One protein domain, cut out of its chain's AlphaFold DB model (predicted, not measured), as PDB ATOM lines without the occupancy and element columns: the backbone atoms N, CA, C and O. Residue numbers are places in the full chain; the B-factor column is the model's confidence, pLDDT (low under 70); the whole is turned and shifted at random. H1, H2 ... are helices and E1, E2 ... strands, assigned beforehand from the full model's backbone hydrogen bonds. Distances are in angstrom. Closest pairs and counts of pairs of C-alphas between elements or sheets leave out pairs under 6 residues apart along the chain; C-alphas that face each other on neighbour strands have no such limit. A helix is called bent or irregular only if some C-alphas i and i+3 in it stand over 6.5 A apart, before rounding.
ATOM      1  N   GLU A 179     311.213 205.531 267.493       90.88
ATOM      2  CA  GLU A 179     311.722 206.478 268.445       90.88
ATOM      3  C   GLU A 179     312.698 207.395 267.728       90.88
ATOM      4  O   GLU A 179     313.439 206.971 266.839       90.88
ATOM      5  N   MET A 180     312.699 208.660 268.108       91.88
ATOM      6  CA  MET A 180     313.691 209.612 267.656       91.88
ATOM      7  C   MET A 180     314.581 210.030 268.816       91.88
ATOM      8  O   MET A 180     314.114 210.210 269.943       91.88
ATOM      9  N   SER A 181     315.864 210.185 268.532       91.44
ATOM     10  CA  SER A 181     316.859 210.645 269.488       91.44
ATOM     11  C   SER A 181     317.761 211.693 268.850       91.44
ATOM     12  O   SER A 181     317.832 211.831 267.627       91.44
ATOM     13  N   VAL A 182     318.454 212.450 269.692       92.19
ATOM     14  CA  VAL A 182     319.520 213.363 269.271       92.19
ATOM     15  C   VAL A 182     320.740 213.159 270.157       92.19
ATOM     16  O   VAL A 182     320.619 212.718 271.306       92.19
ATOM     17  N   SER A 183     321.920 213.501 269.633       89.56
ATOM     18  CA  SER A 183     323.151 213.540 270.430       89.56
ATOM     19  C   SER A 183     322.987 214.471 271.635       89.56
ATOM     20  O   SER A 183     322.353 215.523 271.528       89.56
ATOM     21  N   SER A 184     323.625 214.129 272.757       84.12
ATOM     22  CA  SER A 184     323.662 214.952 273.974       84.12
ATOM     23  C   SER A 184     324.110 216.392 273.716       84.12
ATOM     24  O   SER A 184     323.656 217.310 274.395       84.12
ATOM     25  N   ASP A 185     324.961 216.595 272.709       87.88
ATOM     26  CA  ASP A 185     325.485 217.911 272.337       87.88
ATOM     27  C   ASP A 185     324.414 218.813 271.697       87.88
ATOM     28  O   ASP A 185     324.558 220.035 271.686       87.88
ATOM     29  N   LEU A 186     323.340 218.218 271.165       87.94
ATOM     30  CA  LEU A 186     322.232 218.923 270.521       87.94
ATOM     31  C   LEU A 186     321.062 219.188 271.472       87.94
ATOM     32  O   LEU A 186     320.365 220.174 271.274       87.94
ATOM     33  N   VAL A 187     320.866 218.363 272.509       85.25
ATOM     34  CA  VAL A 187     319.707 218.435 273.431       85.25
ATOM     35  C   VAL A 187     319.520 219.828 274.049       85.25
ATOM     36  O   VAL A 187     318.396 220.274 274.245       85.25
ATOM     37  N   ASN A 188     320.617 220.534 274.331       84.00
ATOM     38  CA  ASN A 188     320.589 221.858 274.961       84.00
ATOM     39  C   ASN A 188     320.588 223.026 273.957       84.00
ATOM     40  O   ASN A 188     320.742 224.181 274.360       84.00
ATOM     41  N   LEU A 189     320.495 222.749 272.654       89.25
ATOM     42  CA  LEU A 189     320.461 223.781 271.623       89.25
ATOM     43  C   LEU A 189     319.022 224.240 271.342       89.25
ATOM     44  O   LEU A 189     318.094 223.438 271.455       89.25
ATOM     45  N   PRO A 190     318.835 225.501 270.909       88.06
ATOM     46  CA  PRO A 190     317.524 225.999 270.511       88.06
ATOM     47  C   PRO A 190     316.868 225.116 269.440       88.06
ATOM     48  O   PRO A 190     317.511 224.785 268.436       88.06
ATOM     49  N   GLY A 191     315.600 224.769 269.647       86.88
ATOM     50  CA  GLY A 191     314.798 223.904 268.778       86.88
ATOM     51  C   GLY A 191     314.849 222.405 269.117       86.88
ATOM     52  O   GLY A 191     314.153 221.612 268.485       86.88
ATOM     53  N   TYR A 192     315.657 221.986 270.097       90.81
ATOM     54  CA  TYR A 192     315.739 220.591 270.564       90.81
ATOM     55  C   TYR A 192     315.154 220.396 271.969       90.81
ATOM     56  O   TYR A 192     315.359 219.358 272.596       90.81
ATOM     57  N   GLU A 193     314.388 221.363 272.468       88.31
ATOM     58  CA  GLU A 193     313.887 221.394 273.843       88.31
ATOM     59  C   GLU A 193     312.997 220.190 274.173       88.31
ATOM     60  O   GLU A 193     312.976 219.723 275.311       88.31
ATOM     61  N   ILE A 194     312.316 219.631 273.167       88.25
ATOM     62  CA  ILE A 194     311.486 218.432 273.325       88.25
ATOM     63  C   ILE A 194     312.286 217.215 273.828       88.25
ATOM     64  O   ILE A 194     311.692 216.312 274.413       88.25
ATOM     65  N   PHE A 195     313.611 217.199 273.628       89.56
ATOM     66  CA  PHE A 195     314.509 216.100 273.997       89.56
ATOM     67  C   PHE A 195     315.126 216.237 275.400       89.56
ATOM     68  O   PHE A 195     315.839 215.331 275.825       89.56
ATOM     69  N   ILE A 196     314.893 217.343 276.119       84.88
ATOM     70  CA  ILE A 196     315.562 217.626 277.407       84.88
ATOM     71  C   ILE A 196     315.194 216.588 278.473       84.88
ATOM     72  O   ILE A 196     316.078 216.034 279.125       84.88
ATOM     73  N   ASP A 197     313.901 216.300 278.619       82.69
ATOM     74  CA  ASP A 197     313.395 215.398 279.662       82.69
ATOM     75  C   ASP A 197     313.067 213.994 279.139       82.69
ATOM     76  O   ASP A 197     312.964 213.046 279.915       82.69
ATOM     77  N   ASN A 198     312.912 213.850 277.821       80.31
ATOM     78  CA  ASN A 198     312.574 212.599 277.157       80.31
ATOM     79  C   ASN A 198     313.480 212.420 275.941       80.31
ATOM     80  O   ASN A 198     313.256 213.018 274.896       80.31
ATOM     81  N   ASN A 199     314.506 211.584 276.071       84.44
ATOM     82  CA  ASN A 199     315.334 211.138 274.955       84.44
ATOM     83  C   ASN A 199     315.678 209.656 275.192       84.44
ATOM     84  O   ASN A 199     316.398 209.359 276.149       84.44
ATOM     85  N   PRO A 200     315.161 208.715 274.386       89.06
ATOM     86  CA  PRO A 200     314.469 208.922 273.113       89.06
ATOM     87  C   PRO A 200     312.969 209.259 273.247       89.06
ATOM     88  O   PRO A 200     312.351 209.022 274.284       89.06
ATOM     89  N   ILE A 201     312.379 209.809 272.179       91.06
ATOM     90  CA  ILE A 201     310.952 210.164 272.088       91.06
ATOM     91  C   ILE A 201     310.247 209.239 271.101       91.06
ATOM     92  O   ILE A 201     310.635 209.163 269.938       91.06
ATOM     93  N   GLU A 202     309.167 208.591 271.529       91.06
ATOM     94  CA  GLU A 202     308.325 207.775 270.650       91.06
ATOM     95  C   GLU A 202     307.468 208.648 269.711       91.06
ATOM     96  O   GLU A 202     306.747 209.550 270.147       91.06
ATOM     97  N   LEU A 203     307.520 208.350 268.411       90.31
ATOM     98  CA  LEU A 203     306.702 208.974 267.377       90.31
ATOM     99  C   LEU A 203     305.338 208.291 267.284       90.31
ATOM    100  O   LEU A 203     305.238 207.084 267.059       90.31
ATOM    101  N   LYS A 204     304.266 209.085 267.345       89.44
ATOM    102  CA  LYS A 204     302.923 208.629 266.962       89.44
ATOM    103  C   LYS A 204     302.658 209.015 265.517       89.44
ATOM    104  O   LYS A 204     302.742 210.189 265.174       89.44
ATOM    105  N   LEU A 205     302.307 208.037 264.690       86.44
ATOM    106  CA  LEU A 205     302.162 208.192 263.243       86.44
ATOM    107  C   LEU A 205     300.687 208.117 262.815       86.44
ATOM    108  O   LEU A 205     299.942 207.269 263.312       86.44
ATOM    109  N   ASP A 206     300.266 208.956 261.865       84.62
ATOM    110  CA  ASP A 206     298.956 208.858 261.206       84.62
ATOM    111  C   ASP A 206     299.030 207.969 259.966       84.62
ATOM    112  O   ASP A 206     299.088 208.423 258.821       84.62
ATOM    113  N   VAL A 207     298.985 206.664 260.204       74.25
ATOM    114  CA  VAL A 207     299.018 205.643 259.152       74.25
ATOM    115  C   VAL A 207     297.879 205.809 258.132       74.25
ATOM    116  O   VAL A 207     298.049 205.494 256.955       74.25
ATOM    117  N   ASN A 208     296.735 206.373 258.534       71.81
ATOM    118  CA  ASN A 208     295.565 206.525 257.660       71.81
ATOM    119  C   ASN A 208     295.701 207.660 256.640       71.81
ATOM    120  O   ASN A 208     294.880 207.763 255.729       71.81
ATOM    121  N   ARG A 209     296.678 208.548 256.828       75.88
ATOM    122  CA  ARG A 209     296.986 209.657 255.915       75.88
ATOM    123  C   ARG A 209     298.326 209.467 255.228       75.88
ATOM    124  O   ARG A 209     298.937 210.435 254.778       75.88
ATOM    125  N   SER A 210     298.792 208.229 255.186       77.69
ATOM    126  CA  SER A 210     300.036 207.907 254.528       77.69
ATOM    127  C   SER A 210     299.891 208.083 253.013       77.69
ATOM    128  O   SER A 210     298.882 207.717 252.412       77.69
ATOM    129  N   VAL A 211     300.875 208.735 252.399       79.00
ATOM    130  CA  VAL A 211     300.850 209.115 250.981       79.00
ATOM    131  C   VAL A 211     302.201 208.850 250.343       79.00
ATOM    132  O   VAL A 211     303.239 208.938 250.992       79.00
ATOM    133  N   ASN A 212     302.204 208.502 249.061       76.31
ATOM    134  CA  ASN A 212     303.448 208.412 248.304       76.31
ATOM    135  C   ASN A 212     303.944 209.822 247.984       76.31
ATOM    136  O   ASN A 212     303.124 210.698 247.704       76.31
ATOM    137  N   ASP A 213     305.259 210.032 247.980       71.12
ATOM    138  CA  ASP A 213     305.796 211.228 247.338       71.12
ATOM    139  C   ASP A 213     305.925 210.972 245.840       71.12
ATOM    140  O   ASP A 213     306.666 210.094 245.396       71.12
ATOM    141  N   ASP A 214     305.241 211.783 245.041       62.88
ATOM    142  CA  ASP A 214     305.395 211.765 243.586       62.88
ATOM    143  C   ASP A 214     306.807 212.226 243.168       62.88
ATOM    144  O   ASP A 214     307.227 212.063 242.015       62.88
ATOM    145  N   ARG A 215     307.559 212.832 244.100       62.00
ATOM    146  CA  ARG A 215     308.946 213.236 243.908       62.00
ATOM    147  C   ARG A 215     309.872 212.061 244.251       62.00
ATOM    148  O   ARG A 215     309.813 211.523 245.349       62.00
ATOM    149  N   PRO A 216     310.787 211.705 243.351       58.88
ATOM    150  CA  PRO A 216     311.895 210.821 243.683       58.88
ATOM    151  C   PRO A 216     312.913 211.552 244.582       58.88
ATOM    152  O   PRO A 216     313.261 212.708 244.331       58.88
ATOM    153  N   TYR A 217     313.346 210.898 245.659       63.00
ATOM    154  CA  TYR A 217     314.206 211.428 246.726       63.00
ATOM    155  C   TYR A 217     315.526 210.677 246.734       63.00
ATOM    156  O   TYR A 217     315.481 209.463 246.858       63.00
ATOM    157  N   LEU A 218     316.680 211.357 246.694       60.03
ATOM    158  CA  LEU A 218     317.993 210.722 246.945       60.03
ATOM    159  C   LEU A 218     318.169 209.354 246.231       60.03
ATOM    160  O   LEU A 218     318.658 208.402 246.828       60.03
ATOM    161  N   ASP A 219     317.699 209.236 244.983       69.19
ATOM    162  CA  ASP A 219     317.688 207.987 244.203       69.19
ATOM    163  C   ASP A 219     316.772 206.862 244.727       69.19
ATOM    164  O   ASP A 219     317.057 205.670 244.590       69.19
ATOM    165  N   SER A 220     315.635 207.206 245.329       77.88
ATOM    166  CA  SER A 220     314.662 206.261 245.883       77.88
ATOM    167  C   SER A 220     313.243 206.837 245.954       77.88
ATOM    168  O   SER A 220     313.018 208.044 245.855       77.88
ATOM    169  N   CYS A 221     312.263 205.953 246.127       80.94
ATOM    170  CA  CYS A 221     310.877 206.316 246.390       80.94
ATOM    171  C   CYS A 221     310.501 206.065 247.852       80.94
ATOM    172  O   CYS A 221     310.888 205.044 248.431       80.94
ATOM    173  N   TYR A 222     309.708 206.984 248.409       82.31
ATOM    174  CA  TYR A 222     309.333 206.991 249.819       82.31
ATOM    175  C   TYR A 222     307.832 207.162 250.013       82.31
ATOM    176  O   TYR A 222     307.150 207.833 249.241       82.31
ATOM    177  N   ILE A 223     307.343 206.579 251.096       84.00
ATOM    178  CA  ILE A 223     306.011 206.804 251.637       84.00
ATOM    179  C   ILE A 223     306.130 207.763 252.811       84.00
ATOM    180  O   ILE A 223     306.885 207.499 253.742       84.00
ATOM    181  N   HIS A 224     305.352 208.837 252.796       85.38
ATOM    182  CA  HIS A 224     305.201 209.742 253.927       85.38
ATOM    183  C   HIS A 224     304.099 209.249 254.843       85.38
ATOM    184  O   HIS A 224     302.980 209.004 254.398       85.38
ATOM    185  N   ILE A 225     304.401 209.157 256.131       87.12
ATOM    186  CA  ILE A 225     303.426 208.948 257.192       87.12
ATOM    187  C   ILE A 225     303.486 210.165 258.119       87.12
ATOM    188  O   ILE A 225     304.510 210.362 258.781       87.12
ATOM    189  N   PRO A 226     302.427 210.993 258.177       88.62
ATOM    190  CA  PRO A 226     302.416 212.180 259.023       88.62
ATOM    191  C   PRO A 226     302.661 211.846 260.496       88.62
ATOM    192  O   PRO A 226     302.118 210.867 261.015       88.62
ATOM    193  N   VAL A 227     303.445 212.671 261.187       91.12
ATOM    194  CA  VAL A 227     303.654 212.545 262.633       91.12
ATOM    195  C   VAL A 227     302.544 213.300 263.365       91.12
ATOM    196  O   VAL A 227     302.339 214.491 263.155       91.12
ATOM    197  N   LEU A 228     301.809 212.597 264.226       89.88
ATOM    198  CA  LEU A 228     300.777 213.168 265.099       89.88
ATOM    199  C   LEU A 228     301.371 213.766 266.370       89.88
ATOM    200  O   LEU A 228     300.854 214.750 266.891       89.88
ATOM    201  N   SER A 229     302.413 213.134 266.909       90.69
ATOM    202  CA  SER A 229     303.134 213.647 268.070       90.69
ATOM    203  C   SER A 229     304.550 213.070 268.137       90.69
ATOM    204  O   SER A 229     304.711 211.889 267.811       90.69
ATOM    205  N   PRO A 230     305.532 213.827 268.650       89.25
ATOM    206  CA  PRO A 230     305.422 215.220 269.104       89.25
ATOM    207  C   PRO A 230     305.331 216.213 267.932       89.25
ATOM    208  O   PRO A 230     305.458 215.829 266.772       89.25
ATOM    209  N   GLU A 231     305.082 217.488 268.234       86.69
ATOM    210  CA  GLU A 231     305.173 218.560 267.241       86.69
ATOM    211  C   GLU A 231     306.643 218.771 266.853       86.69
ATOM    212  O   GLU A 231     307.504 218.933 267.716       86.69
ATOM    213  N   LEU A 232     306.940 218.715 265.553       88.19
ATOM    214  CA  LEU A 232     308.314 218.753 265.033       88.19
ATOM    215  C   LEU A 232     308.721 220.139 264.508       88.19
ATOM    216  O   LEU A 232     309.837 220.294 264.017       88.19
ATOM    217  N   GLY A 233     307.823 221.130 264.563       84.25
ATOM    218  CA  GLY A 233     307.999 222.437 263.918       84.25
ATOM    219  C   GLY A 233     309.224 223.218 264.397       84.25
ATOM    220  O   GLY A 233     309.851 223.911 263.599       84.25
ATOM    221  N   ASP A 234     309.594 223.048 265.666       85.75
ATOM    222  CA  ASP A 234     310.708 223.768 266.287       85.75
ATOM    223  C   ASP A 234     312.074 223.123 266.004       85.75
ATOM    224  O   ASP A 234     313.109 223.784 266.114       85.75
ATOM    225  N   ILE A 235     312.094 221.853 265.581       89.25
ATOM    226  CA  ILE A 235     313.338 221.125 265.320       89.25
ATOM    227  C   ILE A 235     313.996 221.683 264.054       89.25
ATOM    228  O   ILE A 235     313.408 221.580 262.968       89.25
ATOM    229  N   PRO A 236     315.245 222.185 264.128       90.19
ATOM    230  CA  PRO A 236     315.928 222.770 262.984       90.19
ATOM    231  C   PRO A 236     315.986 221.817 261.792       90.19
ATOM    232  O   PRO A 236     316.326 220.640 261.925       90.19
ATOM    233  N   GLN A 237     315.711 222.340 260.600       90.06
ATOM    234  CA  GLN A 237     315.719 221.561 259.366       90.06
ATOM    235  C   GLN A 237     316.929 221.897 258.490       90.06
ATOM    236  O   GLN A 237     317.365 223.044 258.395       90.06
ATOM    237  N   THR A 238     317.468 220.883 257.819       87.44
ATOM    238  CA  THR A 238     318.518 221.014 256.810       87.44
ATOM    239  C   THR A 238     317.926 220.796 255.431       87.44
ATOM    240  O   THR A 238     317.275 219.785 255.164       87.44
ATOM    241  N   LYS A 239     318.202 221.750 254.544       84.75
ATOM    242  CA  LYS A 239     317.811 221.689 253.144       84.75
ATOM    243  C   LYS A 239     318.774 220.796 252.367       84.75
ATOM    244  O   LYS A 239     319.950 221.125 252.231       84.75
ATOM    245  N   ILE A 240     318.265 219.705 251.814       77.50
ATOM    246  CA  ILE A 240     318.993 218.806 250.923       77.50
ATOM    247  C   ILE A 240     318.527 219.068 249.496       77.50
ATOM    248  O   ILE A 240     317.339 218.986 249.178       77.50
ATOM    249  N   VAL A 241     319.472 219.424 248.628       69.19
ATOM    250  CA  VAL A 241     319.200 219.605 247.202       69.19
ATOM    251  C   VAL A 241     319.160 218.225 246.560       69.19
ATOM    252  O   VAL A 241     320.189 217.565 246.455       69.19
ATOM    253  N   ILE A 242     317.971 217.796 246.136       65.44
ATOM    254  CA  ILE A 242     317.787 216.511 245.446       65.44
ATOM    255  C   ILE A 242     318.192 216.650 243.972       65.44
ATOM    256  O   ILE A 242     318.730 215.725 243.373       65.44
ATOM    257  N   SER A 243     317.952 217.820 243.373       57.28
ATOM    258  CA  SER A 243     318.446 218.155 242.038       57.28
ATOM    259  C   SER A 243     318.537 219.660 241.846       57.28
ATOM    260  O   SER A 243     317.576 220.391 242.085       57.28
ATOM    261  N   SER A 244     319.693 220.110 241.364       56.88
ATOM    262  CA  SER A 244     319.941 221.508 241.010       56.88
ATOM    263  C   SER A 244     319.180 221.956 239.757       56.88
ATOM    264  O   SER A 244     318.938 223.147 239.604       56.88
ATOM    265  N   TYR A 245     318.768 221.030 238.883       53.22
ATOM    266  CA  TYR A 245     318.129 221.344 237.596       53.22
ATOM    267  C   TYR A 245     316.617 221.588 237.679       53.22
ATOM    268  O   TYR A 245     316.049 222.216 236.790       53.22
ATOM    269  N   HIS A 246     315.955 221.084 238.722       56.34
ATOM    270  CA  HIS A 246     314.496 221.169 238.878       56.34
ATOM    271  C   HIS A 246     314.063 221.905 240.151       56.34
ATOM    272  O   HIS A 246     312.893 221.836 240.514       56.34
ATOM    273  N   GLU A 247     315.006 222.557 240.844       59.56
ATOM    274  CA  GLU A 247     314.777 223.324 242.081       59.56
ATOM    275  C   GLU A 247     314.034 222.541 243.184       59.56
ATOM    276  O   GLU A 247     313.400 223.119 244.065       59.56
ATOM    277  N   LYS A 248     314.122 221.204 243.172       61.81
ATOM    278  CA  LYS A 248     313.478 220.350 244.177       61.81
ATOM    279  C   LYS A 248     314.396 220.140 245.369       61.81
ATOM    280  O   LYS A 248     315.543 219.704 245.232       61.81
ATOM    281  N   THR A 249     313.872 220.443 246.548       69.62
ATOM    282  CA  THR A 249     314.641 220.454 247.790       69.62
ATOM    283  C   THR A 249     313.830 219.835 248.908       69.62
ATOM    284  O   THR A 249     312.624 220.054 248.969       69.62
ATOM    285  N   LEU A 250     314.511 219.099 249.774       75.44
ATOM    286  CA  LEU A 250     313.937 218.411 250.919       75.44
ATOM    287  C   LEU A 250     314.392 219.071 252.213       75.44
ATOM    288  O   LEU A 250     315.566 219.404 252.344       75.44
ATOM    289  N   MET A 251     313.486 219.201 253.171       84.31
ATOM    290  CA  MET A 251     313.782 219.673 254.519       84.31
ATOM    291  C   MET A 251     313.778 218.496 255.503       84.31
ATOM    292  O   MET A 251     312.715 218.034 255.914       84.31
ATOM    293  N   LEU A 252     314.962 218.004 255.878       87.56
ATOM    294  CA  LEU A 252     315.114 216.960 256.903       87.56
ATOM    295  C   LEU A 252     315.400 217.569 258.271       87.56
ATOM    296  O   LEU A 252     316.146 218.542 258.360       87.56
ATOM    297  N   HIS A 253     314.881 216.973 259.341       89.19
ATOM    298  CA  HIS A 253     315.223 217.393 260.698       89.19
ATOM    299  C   HIS A 253     316.694 217.081 261.002       89.19
ATOM    300  O   HIS A 253     317.172 215.959 260.833       89.19
ATOM    301  N   ARG A 254     317.448 218.112 261.388       87.19
ATOM    302  CA  ARG A 254     318.903 218.055 261.538       87.19
ATOM    303  C   ARG A 254     319.279 217.280 262.798       87.19
ATOM    304  O   ARG A 254     318.763 217.563 263.867       87.19
ATOM    305  N   GLY A 255     320.232 216.355 262.679       84.50
ATOM    306  CA  GLY A 255     320.818 215.666 263.835       84.50
ATOM    307  C   GLY A 255     319.868 214.726 264.584       84.50
ATOM    308  O   GLY A 255     320.224 214.273 265.668       84.50
ATOM    309  N   VAL A 256     318.694 214.442 264.010       88.31
ATOM    310  CA  VAL A 256     317.729 213.472 264.531       88.31
ATOM    311  C   VAL A 256     318.079 212.085 264.008       88.31
ATOM    312  O   VAL A 256     318.132 211.862 262.798       88.31
ATOM    313  N   GLU A 257     318.296 211.149 264.924       88.38
ATOM    314  CA  GLU A 257     318.429 209.731 264.625       88.38
ATOM    315  C   GLU A 257     317.107 209.013 264.877       88.38
ATOM    316  O   GLU A 257     316.470 209.201 265.912       88.38
ATOM    317  N   LEU A 258     316.704 208.158 263.937       89.19
ATOM    318  CA  LEU A 258     315.543 207.291 264.093       89.19
ATOM    319  C   LEU A 258     315.983 205.894 264.530       89.19
ATOM    320  O   LEU A 258     316.912 205.298 263.977       89.19
ATOM    321  N   HIS A 259     315.272 205.364 265.512       85.81
ATOM    322  CA  HIS A 259     315.401 204.010 266.016       85.81
ATOM    323  C   HIS A 259     314.067 203.306 265.811       85.81
ATOM    324  O   HIS A 259     313.015 203.852 266.131       85.81
ATOM    325  N   SER A 260     314.095 202.091 265.274       82.19
ATOM    326  CA  SER A 260     312.904 201.252 265.212       82.19
ATOM    327  C   SER A 260     313.083 200.072 266.152       82.19
ATOM    328  O   SER A 260     314.169 199.497 266.230       82.19
ATOM    329  N   SER A 261     312.013 199.667 266.835       70.44
ATOM    330  CA  SER A 261     311.994 198.408 267.590       70.44
ATOM    331  C   SER A 261     312.002 197.155 266.685       70.44
ATOM    332  O   SER A 261     311.905 196.029 267.177       70.44
ATOM    333  N   GLY A 262     312.094 197.331 265.358       63.50
ATOM    334  CA  GLY A 262     312.113 196.284 264.334       63.50
ATOM    335  C   GLY A 262     313.449 196.160 263.592       63.50
ATOM    336  O   GLY A 262     314.474 196.663 264.039       63.50
ATOM    337  N   VAL A 263     313.436 195.454 262.454       55.84
ATOM    338  CA  VAL A 263     314.638 195.170 261.635       55.84
ATOM    339  C   VAL A 263     314.842 196.218 260.529       55.84
ATOM    340  O   VAL A 263     315.773 196.110 259.739       55.84
ATOM    341  N   VAL A 264     313.990 197.250 260.466       64.69
ATOM    342  CA  VAL A 264     314.087 198.292 259.434       64.69
ATOM    343  C   VAL A 264     315.421 199.015 259.557       64.69
ATOM    344  O   VAL A 264     315.785 199.488 260.640       64.69
ATOM    345  N   SER A 265     316.153 199.081 258.445       66.94
ATOM    346  CA  SER A 265     317.458 199.731 258.415       66.94
ATOM    347  C   SER A 265     317.296 201.231 258.651       66.94
ATOM    348  O   SER A 265     316.362 201.855 258.148       66.94
ATOM    349  N   LYS A 266     318.245 201.846 259.368       64.69
ATOM    350  CA  LYS A 266     318.276 203.308 259.557       64.69
ATOM    351  C   LYS A 266     318.281 204.066 258.221       64.69
ATOM    352  O   LYS A 266     317.765 205.171 258.151       64.69
ATOM    353  N   GLU A 267     318.826 203.470 257.162       63.72
ATOM    354  CA  GLU A 267     318.895 204.065 255.818       63.72
ATOM    355  C   GLU A 267     317.534 204.107 255.098       63.72
ATOM    356  O   GLU A 267     317.372 204.804 254.094       63.72
ATOM    357  N   GLU A 268     316.543 203.372 255.603       74.94
ATOM    358  CA  GLU A 268     315.197 203.290 255.034       74.94
ATOM    359  C   GLU A 268     314.222 204.286 255.679       74.94
ATOM    360  O   GLU A 268     313.091 204.418 255.208       74.94
ATOM    361  N   LEU A 269     314.652 204.995 256.729       84.69
ATOM    362  CA  LEU A 269     313.829 205.905 257.522       84.69
ATOM    363  C   LEU A 269     314.403 207.321 257.501       84.69
ATOM    364  O   LEU A 269     315.545 207.540 257.895       84.69
ATOM    365  N   LEU A 270     313.586 208.300 257.119       87.56
ATOM    366  CA  LEU A 270     313.923 209.720 257.245       87.56
ATOM    367  C   LEU A 270     312.819 210.464 257.993       87.56
ATOM    368  O   LEU A 270     311.658 210.061 257.963       87.56
ATOM    369  N   LEU A 271     313.176 211.573 258.640       88.38
ATOM    370  CA  LEU A 271     312.219 212.484 259.263       88.38
ATOM    371  C   LEU A 271     312.352 213.864 258.626       88.38
ATOM    372  O   LEU A 271     313.397 214.511 258.733       88.38
ATOM    373  N   GLY A 272     311.295 214.333 257.976       86.31
ATOM    374  CA  GLY A 272     311.296 215.636 257.325       86.31
ATOM    375  C   GLY A 272     309.893 216.107 256.995       86.31
ATOM    376  O   GLY A 272     308.972 215.302 256.895       86.31
ATOM    377  N   GLU A 273     309.725 217.421 256.862       81.00
ATOM    378  CA  GLU A 273     308.428 218.040 256.536       81.00
ATOM    379  C   GLU A 273     307.280 217.588 257.480       81.00
ATOM    380  O   GLU A 273     306.124 217.498 257.073       81.00
ATOM    381  N   GLY A 274     307.587 217.272 258.749       85.38
ATOM    382  CA  GLY A 274     306.601 216.790 259.728       85.38
ATOM    383  C   GLY A 274     306.118 215.346 259.512       85.38
ATOM    384  O   GLY A 274     305.127 214.934 260.115       85.38
ATOM    385  N   SER A 275     306.792 214.574 258.658       89.69
ATOM    386  CA  SER A 275     306.428 213.198 258.315       89.69
ATOM    387  C   SER A 275     307.608 212.241 258.473       89.69
ATOM    388  O   SER A 275     308.768 212.595 258.248       89.69
ATOM    389  N   LEU A 276     307.293 211.000 258.833       89.81
ATOM    390  CA  LEU A 276     308.202 209.876 258.675       89.81
ATOM    391  C   LEU A 276     308.187 209.438 257.211       89.81
ATOM    392  O   LEU A 276     307.125 209.163 256.661       89.81
ATOM    393  N   MET A 277     309.356 209.315 256.599       87.88
ATOM    394  CA  MET A 277     309.509 208.848 255.227       87.88
ATOM    395  C   MET A 277     310.083 207.431 255.233       87.88
ATOM    396  O   MET A 277     311.205 207.219 255.688       87.88
ATOM    397  N   LEU A 278     309.312 206.473 254.722       85.62
ATOM    398  CA  LEU A 278     309.664 205.057 254.600       85.62
ATOM    399  C   LEU A 278     310.068 204.740 253.165       85.62
ATOM    400  O   LEU A 278     309.248 204.836 252.248       85.62
ATOM    401  N   LYS A 279     311.316 204.334 252.961       83.44
ATOM    402  CA  LYS A 279     311.815 203.892 251.660       83.44
ATOM    403  C   LYS A 279     311.141 202.583 251.246       83.44
ATOM    404  O   LYS A 279     311.037 201.660 252.045       83.44
ATOM    405  N   TYR A 280     310.721 202.480 249.984       80.69
ATOM    406  CA  TYR A 280     310.132 201.238 249.454       80.69
ATOM    407  C   TYR A 280     310.735 200.752 248.139       80.69
ATOM    408  O   TYR A 280     310.437 199.646 247.696       80.69
ATOM    409  N   LYS A 281     311.533 201.579 247.462       79.19
ATOM    410  CA  LYS A 281     312.136 201.208 246.184       79.19
ATOM    411  C   LYS A 281     313.365 202.054 245.902       79.19
ATOM    412  O   LYS A 281     313.256 203.278 245.856       79.19
ATOM    413  N   ASP A 282     314.489 201.395 245.632       76.62
ATOM    414  CA  ASP A 282     315.636 202.035 244.994       76.62
ATOM    415  C   ASP A 282     315.254 202.455 243.581       76.62
ATOM    416  O   ASP A 282     314.741 201.663 242.778       76.62
ATOM    417  N   HIS A 283     315.478 203.721 243.265       69.19
ATOM    418  CA  HIS A 283     315.134 204.248 241.968       69.19
ATOM    419  C   HIS A 283     316.147 205.282 241.509       69.19
ATOM    420  O   HIS A 283     316.154 206.408 241.996       69.19
ATOM    421  N   ASN A 284     316.923 204.941 240.477       62.31
ATOM    422  CA  ASN A 284     317.689 205.943 239.747       62.31
ATOM    423  C   ASN A 284     316.708 206.958 239.176       62.31
ATOM    424  O   ASN A 284     316.026 206.718 238.179       62.31
ATOM    425  N   THR A 285     316.651 208.091 239.860       58.41
ATOM    426  CA  THR A 285     315.691 209.155 239.608       58.41
ATOM    427  C   THR A 285     315.876 209.730 238.208       58.41
ATOM    428  O   THR A 285     314.946 210.254 237.596       58.41
ATOM    429  N   TYR A 286     317.092 209.588 237.686       61.69
ATOM    430  CA  TYR A 286     317.518 210.094 236.402       61.69
ATOM    431  C   TYR A 286     318.066 208.943 235.567       61.69
ATOM    432  O   TYR A 286     319.070 208.310 235.900       61.69
ATOM    433  N   TYR A 287     317.395 208.669 234.454       62.47
ATOM    434  CA  TYR A 287     317.913 207.760 233.445       62.47
ATOM    435  C   TYR A 287     319.104 208.408 232.731       62.47
ATOM    436  O   TYR A 287     319.154 209.626 232.561       62.47
ATOM    437  N   ALA A 288     320.025 207.591 232.212       59.00
ATOM    438  CA  ALA A 288     321.191 208.066 231.454       59.00
ATOM    439  C   ALA A 288     320.832 208.934 230.225       59.00
ATOM    440  O   ALA A 288     321.676 209.654 229.705       59.00
ATOM    441  N   ASN A 289     319.576 208.887 229.764       65.75
ATOM    442  CA  ASN A 289     319.044 209.719 228.681       65.75
ATOM    443  C   ASN A 289     318.408 211.047 229.155       65.75
ATOM    444  O   ASN A 289     317.730 211.702 228.366       65.75
ATOM    445  N   GLY A 290     318.566 211.423 230.428       59.03
ATOM    446  CA  GLY A 290     318.038 212.664 231.003       59.03
ATOM    447  C   GLY A 290     316.549 212.636 231.360       59.03
ATOM    448  O   GLY A 290     316.015 213.649 231.805       59.03
ATOM    449  N   ARG A 291     315.852 211.504 231.185       62.69
ATOM    450  CA  ARG A 291     314.462 211.364 231.646       62.69
ATOM    451  C   ARG A 291     314.413 211.205 233.161       62.69
ATOM    452  O   ARG A 291     315.233 210.491 233.735       62.69
ATOM    453  N   VAL A 292     313.398 211.807 233.772       65.06
ATOM    454  CA  VAL A 292     313.082 211.612 235.188       65.06
ATOM    455  C   VAL A 292     312.208 210.374 235.328       65.06
ATOM    456  O   VAL A 292     311.189 210.240 234.647       65.06
ATOM    457  N   GLY A 293     312.621 209.450 236.182       65.88
ATOM    458  CA  GLY A 293     311.779 208.360 236.631       65.88
ATOM    459  C   GLY A 293     310.966 208.804 237.846       65.88
ATOM    460  O   GLY A 293     311.518 209.277 238.838       65.88
ATOM    461  N   TYR A 294     309.642 208.721 237.732       69.31
ATOM    462  CA  TYR A 294     308.716 209.153 238.778       69.31
ATOM    463  C   TYR A 294     308.278 207.971 239.641       69.31
ATOM    464  O   TYR A 294     308.107 206.849 239.150       69.31
ATOM    465  N   CYS A 295     308.071 208.245 240.926       75.94
ATOM    466  CA  CYS A 295     307.445 207.310 241.850       75.94
ATOM    467  C   CYS A 295     305.956 207.144 241.508       75.94
ATOM    468  O   CYS A 295     305.367 207.965 240.803       75.94
ATOM    469  N   ARG A 296     305.348 206.037 241.951       76.00
ATOM    470  CA  ARG A 296     303.920 205.792 241.690       76.00
ATOM    471  C   ARG A 296     303.079 206.814 242.438       76.00
ATOM    472  O   ARG A 296     303.271 206.985 243.630       76.00
ATOM    473  N   THR A 297     302.131 207.453 241.778       72.12
ATOM    474  CA  THR A 297     301.347 208.487 242.447       72.12
ATOM    475  C   THR A 297     300.287 207.888 243.363       72.12
ATOM    476  O   THR A 297     299.779 206.790 243.116       72.12
ATOM    477  N   SER A 298     299.942 208.611 244.427       75.31
ATOM    478  CA  SER A 298     298.737 208.285 245.199       75.31
ATOM    479  C   SER A 298     297.478 208.454 244.337       75.31
ATOM    480  O   SER A 298     297.475 209.193 243.350       75.31
ATOM    481  N   ILE A 299     296.412 207.736 244.687       74.25
ATOM    482  CA  ILE A 299     295.111 207.832 244.021       74.25
ATOM    483  C   ILE A 299     294.164 208.587 244.948       74.25
ATOM    484  O   ILE A 299     293.934 208.155 246.076       74.25
ATOM    485  N   GLU A 300     293.592 209.694 244.476       76.88
ATOM    486  CA  GLU A 300     292.573 210.426 245.227       76.88
ATOM    487  C   GLU A 300     291.185 209.812 244.986       76.88
ATOM    488  O   GLU A 300     290.719 209.707 243.851       76.88
ATOM    489  N   ASN A 301     290.487 209.433 246.059       69.12
ATOM    490  CA  ASN A 301     289.077 209.057 246.007       69.12
ATOM    491  C   ASN A 301     288.300 209.746 247.138       69.12
ATOM    492  O   ASN A 301     288.643 209.646 248.312       69.12
ATOM    493  N   LYS A 302     287.223 210.462 246.792       71.44
ATOM    494  CA  LYS A 302     286.401 211.239 247.743       71.44
ATOM    495  C   LYS A 302     287.214 212.204 248.634       71.44
ATOM    496  O   LYS A 302     286.912 212.331 249.821       71.44
ATOM    497  N   GLY A 303     288.237 212.868 248.090       71.00
ATOM    498  CA  GLY A 303     289.074 213.809 248.847       71.00
ATOM    499  C   GLY A 303     290.069 213.155 249.810       71.00
ATOM    500  O   GLY A 303     290.641 213.845 250.652       71.00
ATOM    501  N   LYS A 304     290.256 211.831 249.736       70.62
ATOM    502  CA  LYS A 304     291.276 211.089 250.483       70.62
ATOM    503  C   LYS A 304     292.286 210.498 249.506       70.62
ATOM    504  O   LYS A 304     291.885 209.964 248.475       70.62
ATOM    505  N   ASN A 305     293.566 210.557 249.858       74.94
ATOM    506  CA  ASN A 305     294.631 209.911 249.100       74.94
ATOM    507  C   ASN A 305     294.816 208.473 249.588       74.94
ATOM    508  O   ASN A 305     294.780 208.214 250.790       74.94
ATOM    509  N   TYR A 306     295.003 207.561 248.641       74.00
ATOM    510  CA  TYR A 306     295.220 206.136 248.855       74.00
ATOM    511  C   TYR A 306     296.492 205.698 248.129       74.00
ATOM    512  O   TYR A 306     296.872 206.296 247.116       74.00
ATOM    513  N   PHE A 307     297.135 204.624 248.584       73.56
ATOM    514  CA  PHE A 307     298.210 204.021 247.800       73.56
ATOM    515  C   PHE A 307     297.659 203.250 246.617       73.56
ATOM    516  O   PHE A 307     296.722 202.467 246.754       73.56
ATOM    517  N   ASP A 308     298.319 203.400 245.473       72.56
ATOM    518  CA  ASP A 308     298.174 202.450 244.382       72.56
ATOM    519  C   ASP A 308     298.510 201.036 244.894       72.56
ATOM    520  O   ASP A 308     299.604 200.794 245.411       72.56
ATOM    521  N   MET A 309     297.575 200.094 244.724       68.06
ATOM    522  CA  MET A 309     297.724 198.688 245.116       68.06
ATOM    523  C   MET A 309     298.984 198.044 244.534       68.06
ATOM    524  O   MET A 309     299.537 197.101 245.105       68.06
ATOM    525  N   ALA A 310     299.466 198.549 243.403       69.31
ATOM    526  CA  ALA A 310     300.691 198.069 242.811       69.31
ATOM    527  C   ALA A 310     301.915 198.402 243.699       69.31
ATOM    528  O   ALA A 310     302.895 197.656 243.673       69.31
ATOM    529  N   VAL A 311     301.914 199.496 244.477       75.88
ATOM    530  CA  VAL A 311     303.026 199.899 245.373       75.88
ATOM    531  C   VAL A 311     303.342 198.813 246.405       75.88
ATOM    532  O   VAL A 311     304.516 198.566 246.676       75.88
ATOM    533  N   TYR A 312     302.334 198.081 246.892       74.06
ATOM    534  CA  TYR A 312     302.514 196.977 247.850       74.06
ATOM    535  C   TYR A 312     303.332 195.797 247.322       74.06
ATOM    536  O   TYR A 312     303.735 194.934 248.098       74.06
TER     537      TYR A 312
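AT A GLANCE: This is residues 179 to 312 of the 362 residues of an uncharacterized protein of Gammaproteobacteria bacterium 45_16_T64 (UniProt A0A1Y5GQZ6). One six-stranded sheet curls back on itself like part of a barrel, with the leaf E6 E1 E2 facing the leaf E8 E7, E3 as the hinge, and the edge strands E6 and E7 near each other without pairing. The long hairpin E4 and E5 sits beside this partial barrel, where E5 comes close to the edge strand E7; the tiny helix H1 is at one end of the whole, and the small hairpin E9 and E10 lies off the sheet beyond a long link. The printed part has 134 residues with one named helix and ten named strands, in the order E1 H1 E2 E3 E4 E5 E6 E7 E8 E9 E10. The large sheet runs E6 E1 E2 E3 E8 E7, all antiparallel; the class is mostly strand, though under half of the residues are in named elements. The whole is compact, with a radius of gyration of the C-alphas of 16.0 A and spans of 48 by 35 by 29 A.

IN THESE COORDINATES: Find C-alpha 179 at (311.722, 206.478, 268.445); from there E1, residues 179 to 182, runs 10.4 A. H1 follows at residues 184 to 187, 5.3 A long. E2, residues 201 to 205, covers 12.6 A. Look next at C-alpha 220 at (314.662, 206.261, 245.883), where E3 begins; this longest strand, residues 220 to 229, covers 26.1 A. E4, residues 237 to 243, covers 17.9 A and E5, residues 248 to 253, 16.9 A. E6, residues 256 to 260, is 13.2 A long, E7, residues 269 to 272, is 10.1 A, and E8, residues 275 to 282, is 19.7 A. E9, residues 299 to 301, and E10, residues 304 to 306, each cover 6.5 A; E10 ends at C-alpha 306, (295.220, 206.136, 248.855).

HOW THE PARTS SIT: Begin with E1 in the folded sheet, one sheet bent back on itself into two leaves that face each other. E1 is the antiparallel neighbour of E6, with N 181 and O 257 2.9 A apart, and of E2, with N 180 and O 201 at 2.8 A. E2 pairs with E1 over residues 201 to 202 and with E3 over residues 204 to 205, a staggered pairing; in the hairpin E2 and E3, N 228 and O 204 are 2.8 A apart. E3 is antiparallel to E8 at 162 degrees, with N 223 and O 278 at 2.8 A. The hairpin E7 and E8 has N 277 and O 270 at 2.8 A. E6 and E7 are the edge strands of this sheet, and their closest C-alphas, those of Leu 258 and Leu 269, are 6.9 A apart. The hairpin E4 and E5 has N 238 and O 252 at 2.7 A, and the closest C-alphas of E5 and E7, those of Leu 252 and Gly 272, are 4.1 A apart. E5 runs on into E6 across a break of 2 residues, at 76 degrees. H1 is not on the sheet; with 4 residues it is too short for an O i to N i+4 pair, and its one O i to N i+3 pair is not within hydrogen-bond range. The hairpin E9 and E10 has N 306 and O 299 at 2.8 A, and E8 is apart from both of its strands.

THE WHOLE: The two C-alphas farthest apart are those of Asp 197 and Asn 289, at 51.6 A. The printed part has no cut. The links H1 to E2, E2 to E3 and E8 to E9 are long; in the second, residues 211 to 212 pair antiparallel with residues 223 to 224 of E3. The mean pLDDT of the printed part is 78.0, and 36 residues are under 70, among them residues 241 to 249 and 283 to 294.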